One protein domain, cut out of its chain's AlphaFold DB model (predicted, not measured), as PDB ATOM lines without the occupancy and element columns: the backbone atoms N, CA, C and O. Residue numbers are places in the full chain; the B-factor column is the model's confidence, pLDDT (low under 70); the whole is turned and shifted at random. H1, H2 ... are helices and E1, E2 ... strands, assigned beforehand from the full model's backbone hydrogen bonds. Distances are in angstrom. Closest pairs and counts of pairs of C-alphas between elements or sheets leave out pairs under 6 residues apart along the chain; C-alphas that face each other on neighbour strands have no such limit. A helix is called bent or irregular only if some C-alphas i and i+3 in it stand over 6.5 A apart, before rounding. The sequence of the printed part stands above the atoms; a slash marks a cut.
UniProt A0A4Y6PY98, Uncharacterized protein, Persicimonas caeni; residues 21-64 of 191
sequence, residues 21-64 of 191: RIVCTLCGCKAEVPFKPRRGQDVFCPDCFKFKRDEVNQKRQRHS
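This is residues 21 to 64 of the 191 residues of an uncharacterized protein of Persicimonas caeni (UniProt A0A4Y6PY98). A small head of a two-strand hairpin and loops, with one long helix leading out of it as an arm. The head holds E1 and E2, the turn between them and the long loop of residues 34 to 45; H1 begins at the head, and its residues 53 to 62, with residues 63 and 64 after them, stick out free. The printed part has 44 residues with two named strands and one named helix, in the order E1, E2, H1; the sheet is E1 - E2, antiparallel, and the class is mixed, helices and strands. The whole is loose, with a radius of gyration of the C-alphas of 12.2 A, and only just elongated, spanning 37 by 18 by 16 A, the arm making the length.

E1, residues 21 to 23, and E2, residues 30 to 33, are antiparallel neighbours and form a hairpin, with 129 degrees between their N-to-C directions. C-alphas 21 and 32 face each other at 4.7 A, and so do C-alphas 23 and 30 at 4.6 A. N 22 and O 31 are within hydrogen-bond range at 2.9 A, as are N 31 and O 22 at 2.9 A. H1, residues 46 to 62, has 2 pairs of C-alphas within 8 A of E2. The closest C-alphas of E2 and H1 are those of Val 33 and Pro 46, 7.7 A apart, while the two centres are 19.2 A apart. E1 and H1 are apart, with no C-alpha of the one within 8 A of the other. In H1 every O i to N i+4 pair is within hydrogen-bond range.

E1 runs from Arg 21, with its C-alpha at (-17.191, -30.258, -126.475), to Val 23. E2 runs from Lys 30 to Val 33, 10.1 A from first to last C-alpha. H1 begins at Pro 46, with its C-alpha at (-9.367, -39.159, -129.182), and ends at Arg 62, with its C-alpha at (12.239, -49.058, -124.845), a length of 24.2 A. H1 is not bent.

The C-alphas of Arg 21 and Ser 64, the first and last printed residues, are the two farthest apart in the domain, at 36.9 A. Without residues 53 to 64, which stand free, the body has 32 residues and spans 21 by 17 by 15 A. The link from E1 to E2 is short, with 6 residues, and the link from E2 to H1 is long, with 12 residues, 34 to 45. The printed part has no cut. The mean pLDDT of the printed part is 86.0, and residues 62 to 64 are under 70, where the model's confidence is low.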
ATOM      1  N   ARG A  21     -17.911 -30.841-125.343       89.94
ATOM      2  CA  ARG A  21     -17.191 -30.258-126.475       89.94
ATOM      3  C   ARG A  21     -15.930 -29.560-125.989       89.94
ATOM      4  O   ARG A  21     -15.976 -28.744-125.069       89.94
ATOM      5  N   ILE A  22     -14.817 -29.879-126.631       91.00
ATOM      6  CA  ILE A  22     -13.489 -29.365-126.314       91.00
ATOM      7  C   ILE A  22     -12.776 -28.923-127.589       91.00
ATOM      8  O   ILE A  22     -13.125 -29.351-128.690       91.00
ATOM      9  N   VAL A  23     -11.743 -28.102-127.429       91.50
ATOM     10  CA  VAL A  23     -10.765 -27.808-128.479       91.50
ATOM     11  C   VAL A  23      -9.473 -28.525-128.102       91.50
ATOM     12  O   VAL A  23      -8.973 -28.343-126.994       91.50
ATOM     13  N   CYS A  24      -8.968 -29.380-128.990       91.12
ATOM     14  CA  CYS A  24      -7.736 -30.130-128.761       91.12
ATOM     15  C   CYS A  24      -6.534 -29.181-128.694       91.12
ATOM     16  O   CYS A  24      -6.317 -28.408-129.623       91.12
ATOM     17  N   THR A  25      -5.708 -29.285-127.654       90.75
ATOM     18  CA  THR A  25      -4.516 -28.434-127.501       90.75
ATOM     19  C   THR A  25      -3.374 -28.800-128.452       90.75
ATOM     20  O   THR A  25      -2.504 -27.972-128.693       90.75
ATOM     21  N   LEU A  26      -3.374 -30.011-129.028       90.50
ATOM     22  CA  LEU A  26      -2.337 -30.457-129.972       90.50
ATOM     23  C   LEU A  26      -2.648 -30.115-131.431       90.50
ATOM     24  O   LEU A  26      -1.762 -29.665-132.146       90.50
ATOM     25  N   CYS A  27      -3.881 -30.354-131.888       91.69
ATOM     26  CA  CYS A  27      -4.259 -30.174-133.295       91.69
ATOM     27  C   CYS A  27      -5.264 -29.040-133.538       91.69
ATOM     28  O   CYS A  27      -5.552 -28.725-134.687       91.69
ATOM     29  N   GLY A  28      -5.844 -28.450-132.489       89.75
ATOM     30  CA  GLY A  28      -6.844 -27.383-132.606       89.75
ATOM     31  C   GLY A  28      -8.243 -27.840-133.042       89.75
ATOM     32  O   GLY A  28      -9.161 -27.024-133.101       89.75
ATOM     33  N   CYS A  29      -8.456 -29.129-133.327       91.19
ATOM     34  CA  CYS A  29      -9.765 -29.629-133.750       91.19
ATOM     35  C   CYS A  29     -10.784 -29.636-132.598       91.19
ATOM     36  O   CYS A  29     -10.445 -29.909-131.441       91.19
ATOM     37  N   LYS A  30     -12.056 -29.397-132.934       91.75
ATOM     38  CA  LYS A  30     -13.184 -29.562-132.010       91.75
ATOM     39  C   LYS A  30     -13.489 -31.051-131.854       91.75
ATOM     40  O   LYS A  30     -13.644 -31.745-132.854       91.75
ATOM     41  N   ALA A  31     -13.568 -31.534-130.622       90.38
ATOM     42  CA  ALA A  31     -13.842 -32.937-130.323       90.38
ATOM     43  C   ALA A  31     -14.819 -33.071-129.151       90.38
ATOM     44  O   ALA A  31     -15.015 -32.125-128.386       90.38
ATOM     45  N   GLU A  32     -15.410 -34.254-129.004       90.50
ATOM     46  CA  GLU A  32     -16.269 -34.597-127.872       90.50
ATOM     47  C   GLU A  32     -15.577 -35.631-126.979       90.50
ATOM     48  O   GLU A  32     -15.087 -36.654-127.459       90.50
ATOM     49  N   VAL A  33     -15.508 -35.353-125.676       88.19
ATOM     50  CA  VAL A  33     -14.874 -36.233-124.681       88.19
ATOM     51  C   VAL A  33     -15.846 -36.588-123.553       88.19
ATOM     52  O   VAL A  33     -16.699 -35.773-123.202       88.19
ATOM     53  N   PRO A  34     -15.729 -37.783-122.942       86.06
ATOM     54  CA  PRO A  34     -16.665 -38.262-121.918       86.06
ATOM     55  C   PRO A  34     -16.399 -37.683-120.515       86.06
ATOM     56  O   PRO A  34     -16.930 -38.182-119.526       86.06
ATOM     57  N   PHE A  35     -15.533 -36.674-120.394       85.69
ATOM     58  CA  PHE A  35     -15.141 -36.079-119.119       85.69
ATOM     59  C   PHE A  35     -15.176 -34.554-119.189       85.69
ATOM     60  O   PHE A  35     -14.881 -33.952-120.220       85.69
ATOM     61  N   LYS A  36     -15.508 -33.913-118.064       86.38
ATOM     62  CA  LYS A  36     -15.486 -32.453-117.954       86.38
ATOM     63  C   LYS A  36     -14.026 -31.969-117.909       86.38
ATOM     64  O   LYS A  36     -13.303 -32.383-116.998       86.38
ATOM     65  N   PRO A  37     -13.577 -31.105-118.840       84.12
ATOM     66  CA  PRO A  37     -12.211 -30.589-118.830       84.12
ATOM     67  C   PRO A  37     -11.953 -29.763-117.561       84.12
ATOM     68  O   PRO A  37     -12.796 -28.969-117.133       84.12
ATOM     69  N   ARG A  38     -10.788 -29.966-116.938       86.44
ATOM     70  CA  ARG A  38     -10.351 -29.235-115.739       86.44
ATOM     71  C   ARG A  38      -9.499 -28.033-116.147       86.44
ATOM     72  O   ARG A  38      -8.711 -28.123-117.084       86.44
ATOM     73  N   ARG A  39      -9.632 -26.912-115.431       80.25
ATOM     74  CA  ARG A  39      -8.777 -25.733-115.649       80.25
ATOM     75  C   ARG A  39      -7.319 -26.100-115.331       80.25
ATOM     76  O   ARG A  39      -7.063 -26.644-114.262       80.25
ATOM     77  N   GLY A  40      -6.398 -25.824-116.257       82.62
ATOM     78  CA  GLY A  40      -4.959 -26.090-116.106       82.62
ATOM     79  C   GLY A  40      -4.465 -27.462-116.589       82.62
ATOM     80  O   GLY A  40      -3.290 -27.759-116.410       82.62
ATOM     81  N   GLN A  41      -5.322 -28.301-117.188       85.25
ATOM     82  CA  GLN A  41      -4.907 -29.557-117.829       85.25
ATOM     83  C   GLN A  41      -5.097 -29.488-119.345       85.25
ATOM     84  O   GLN A  41      -6.135 -29.021-119.817       85.25
ATOM     85  N   ASP A  42      -4.116 -29.998-120.091       87.38
ATOM     86  CA  ASP A  42      -4.226 -30.156-121.538       87.38
ATOM     87  C   ASP A  42      -5.336 -31.144-121.890       87.38
ATOM     88  O   ASP A  42      -5.478 -32.203-121.269       87.38
ATOM     89  N   VAL A  43      -6.110 -30.809-122.919       89.94
ATOM     90  CA  VAL A  43      -7.211 -31.643-123.388       89.94
ATOM     91  C   VAL A  43      -6.966 -32.030-124.836       89.94
ATOM     92  O   VAL A  43      -6.702 -31.180-125.684       89.94
ATOM     93  N   PHE A  44      -7.067 -33.323-125.128       91.81
ATOM     94  CA  PHE A  44      -6.756 -33.878-126.441       91.81
ATOM     95  C   PHE A  44      -7.989 -34.521-127.074       91.81
ATOM     96  O   PHE A  44      -8.835 -35.083-126.374       91.81
ATOM     97  N   CYS A  45      -8.076 -34.477-128.406       91.81
ATOM     98  CA  CYS A  45      -9.033 -35.299-129.142       91.81
ATOM     99  C   CYS A  45      -8.676 -36.796-129.004       91.81
ATOM    100  O   CYS A  45      -7.543 -37.123-128.629       91.81
ATOM    101  N   PRO A  46      -9.603 -37.721-129.320       89.44
ATOM    102  CA  PRO A  46      -9.367 -39.159-129.182       89.44
ATOM    103  C   PRO A  46      -8.097 -39.651-129.889       89.44
ATOM    104  O   PRO A  46      -7.380 -40.492-129.346       89.44
ATOM    105  N   ASP A  47      -7.781 -39.098-131.058       90.69
ATOM    106  CA  ASP A  47      -6.630 -39.522-131.858       90.69
ATOM    107  C   ASP A  47      -5.310 -38.989-131.297       90.69
ATOM    108  O   ASP A  47      -4.364 -39.752-131.097       90.69
ATOM    109  N   CYS A  48      -5.259 -37.706-130.923       91.50
ATOM    110  CA  CYS A  48      -4.094 -37.131-130.251       91.50
ATOM    111  C   CYS A  48      -3.850 -37.770-128.872       91.50
ATOM    112  O   CYS A  48      -2.700 -37.940-128.468       91.50
ATOM    113  N   PHE A  49      -4.914 -38.163-128.163       90.81
ATOM    114  CA  PHE A  49      -4.805 -38.889-126.899       90.81
ATOM    115  C   PHE A  49      -4.201 -40.283-127.096       90.81
ATOM    116  O   PHE A  49      -3.289 -40.659-126.357       90.81
ATOM    117  N   LYS A  50      -4.656 -41.034-128.112       90.50
ATOM    118  CA  LYS A  50      -4.050 -42.322-128.491       90.50
ATOM    119  C   LYS A  50      -2.572 -42.145-128.826       90.50
ATOM    120  O   LYS A  50      -1.749 -42.834-128.236       90.50
ATOM    121  N   PHE A  51      -2.234 -41.161-129.661       91.19
ATOM    122  CA  PHE A  51      -0.853 -40.874-130.044       91.19
ATOM    123  C   PHE A  51       0.049 -40.591-128.832       91.19
ATOM    124  O   PHE A  51       1.071 -41.252-128.654       91.19
ATOM    125  N   LYS A  52      -0.354 -39.673-127.940       89.62
ATOM    126  CA  LYS A  52       0.381 -39.377-126.695       89.62
ATOM    127  C   LYS A  52       0.529 -40.612-125.806       89.62
ATOM    128  O   LYS A  52       1.592 -40.837-125.226       89.62
ATOM    129  N   ARG A  53      -0.530 -41.416-125.680       89.50
ATOM    130  CA  ARG A  53      -0.511 -42.650-124.886       89.50
ATOM    131  C   ARG A  53       0.461 -43.673-125.472       89.50
ATOM    132  O   ARG A  53       1.220 -44.286-124.720       89.50
ATOM    133  N   ASP A  54       0.460 -43.832-126.788       87.31
ATOM    134  CA  ASP A  54       1.322 -44.775-127.492       87.31
ATOM    135  C   ASP A  54       2.785 -44.322-127.450       87.31
ATOM    136  O   ASP A  54       3.658 -45.152-127.217       87.31
ATOM    137  N   GLU A  55       3.067 -43.019-127.538       87.44
ATOM    138  CA  GLU A  55       4.410 -42.456-127.342       87.44
ATOM    139  C   GLU A  55       4.966 -42.791-125.944       87.44
ATOM    140  O   GLU A  55       6.091 -43.282-125.802       87.44
ATOM    141  N   VAL A  56       4.165 -42.581-124.893       84.69
ATOM    142  CA  VAL A  56       4.542 -42.936-123.515       84.69
ATOM    143  C   VAL A  56       4.734 -44.447-123.374       84.69
ATOM    144  O   VAL A  56       5.687 -44.893-122.728       84.69
ATOM    145  N   ASN A  57       3.867 -45.252-123.991       81.44
ATOM    146  CA  ASN A  57       3.972 -46.708-123.963       81.44
ATOM    147  C   ASN A  57       5.234 -47.202-124.689       81.44
ATOM    148  O   ASN A  57       5.962 -48.034-124.155       81.44
ATOM    149  N   GLN A  58       5.562 -46.639-125.854       77.94
ATOM    150  CA  GLN A  58       6.792 -46.943-126.584       77.94
ATOM    151  C   GLN A  58       8.033 -46.582-125.765       77.94
ATOM    152  O   GLN A  58       8.954 -47.391-125.675       77.94
ATOM    153  N   LYS A  59       8.062 -45.415-125.103       80.06
ATOM    154  CA  LYS A  59       9.160 -45.052-124.185       80.06
ATOM    155  C   LYS A  59       9.295 -46.066-123.044       80.06
ATOM    156  O   LYS A  59      10.400 -46.525-122.759       80.06
ATOM    157  N   ARG A  60       8.178 -46.491-122.441       75.94
ATOM    158  CA  ARG A  60       8.159 -47.541-121.404       75.94
ATOM    159  C   ARG A  60       8.660 -48.891-121.919       75.94
ATOM    160  O   ARG A  60       9.371 -49.586-121.199       75.94
ATOM    161  N   GLN A  61       8.319 -49.260-123.151       71.38
ATOM    162  CA  GLN A  61       8.800 -50.488-123.785       71.38
ATOM    163  C   GLN A  61      10.301 -50.421-124.086       71.38
ATOM    164  O   GLN A  61      11.010 -51.381-123.802       71.38
ATOM    165  N   ARG A  62      10.805 -49.281-124.578       69.75
ATOM    166  CA  ARG A  62      12.239 -49.058-124.845       69.75
ATOM    167  C   ARG A  62      13.095 -49.144-123.580       69.75
ATOM    168  O   ARG A  62      14.187 -49.696-123.630       69.75
ATOM    169  N   HIS A  63      12.585 -48.651-122.451       67.50
ATOM    170  CA  HIS A  63      13.247 -48.748-121.143       67.50
ATOM    171  C   HIS A  63      12.885 -50.014-120.354       67.50
ATOM    172  O   HIS A  63      13.299 -50.171-119.206       67.50
ATOM    173  N   SER A  64      12.117 -50.936-120.939       63.34
ATOM    174  CA  SER A  64      11.849 -52.222-120.309       63.34
ATOM    175  C   SER A  64      13.158 -53.017-120.227       63.34
ATOM    176  O   SER A  64      13.782 -53.231-121.268       63.34
TER     177      SER A  64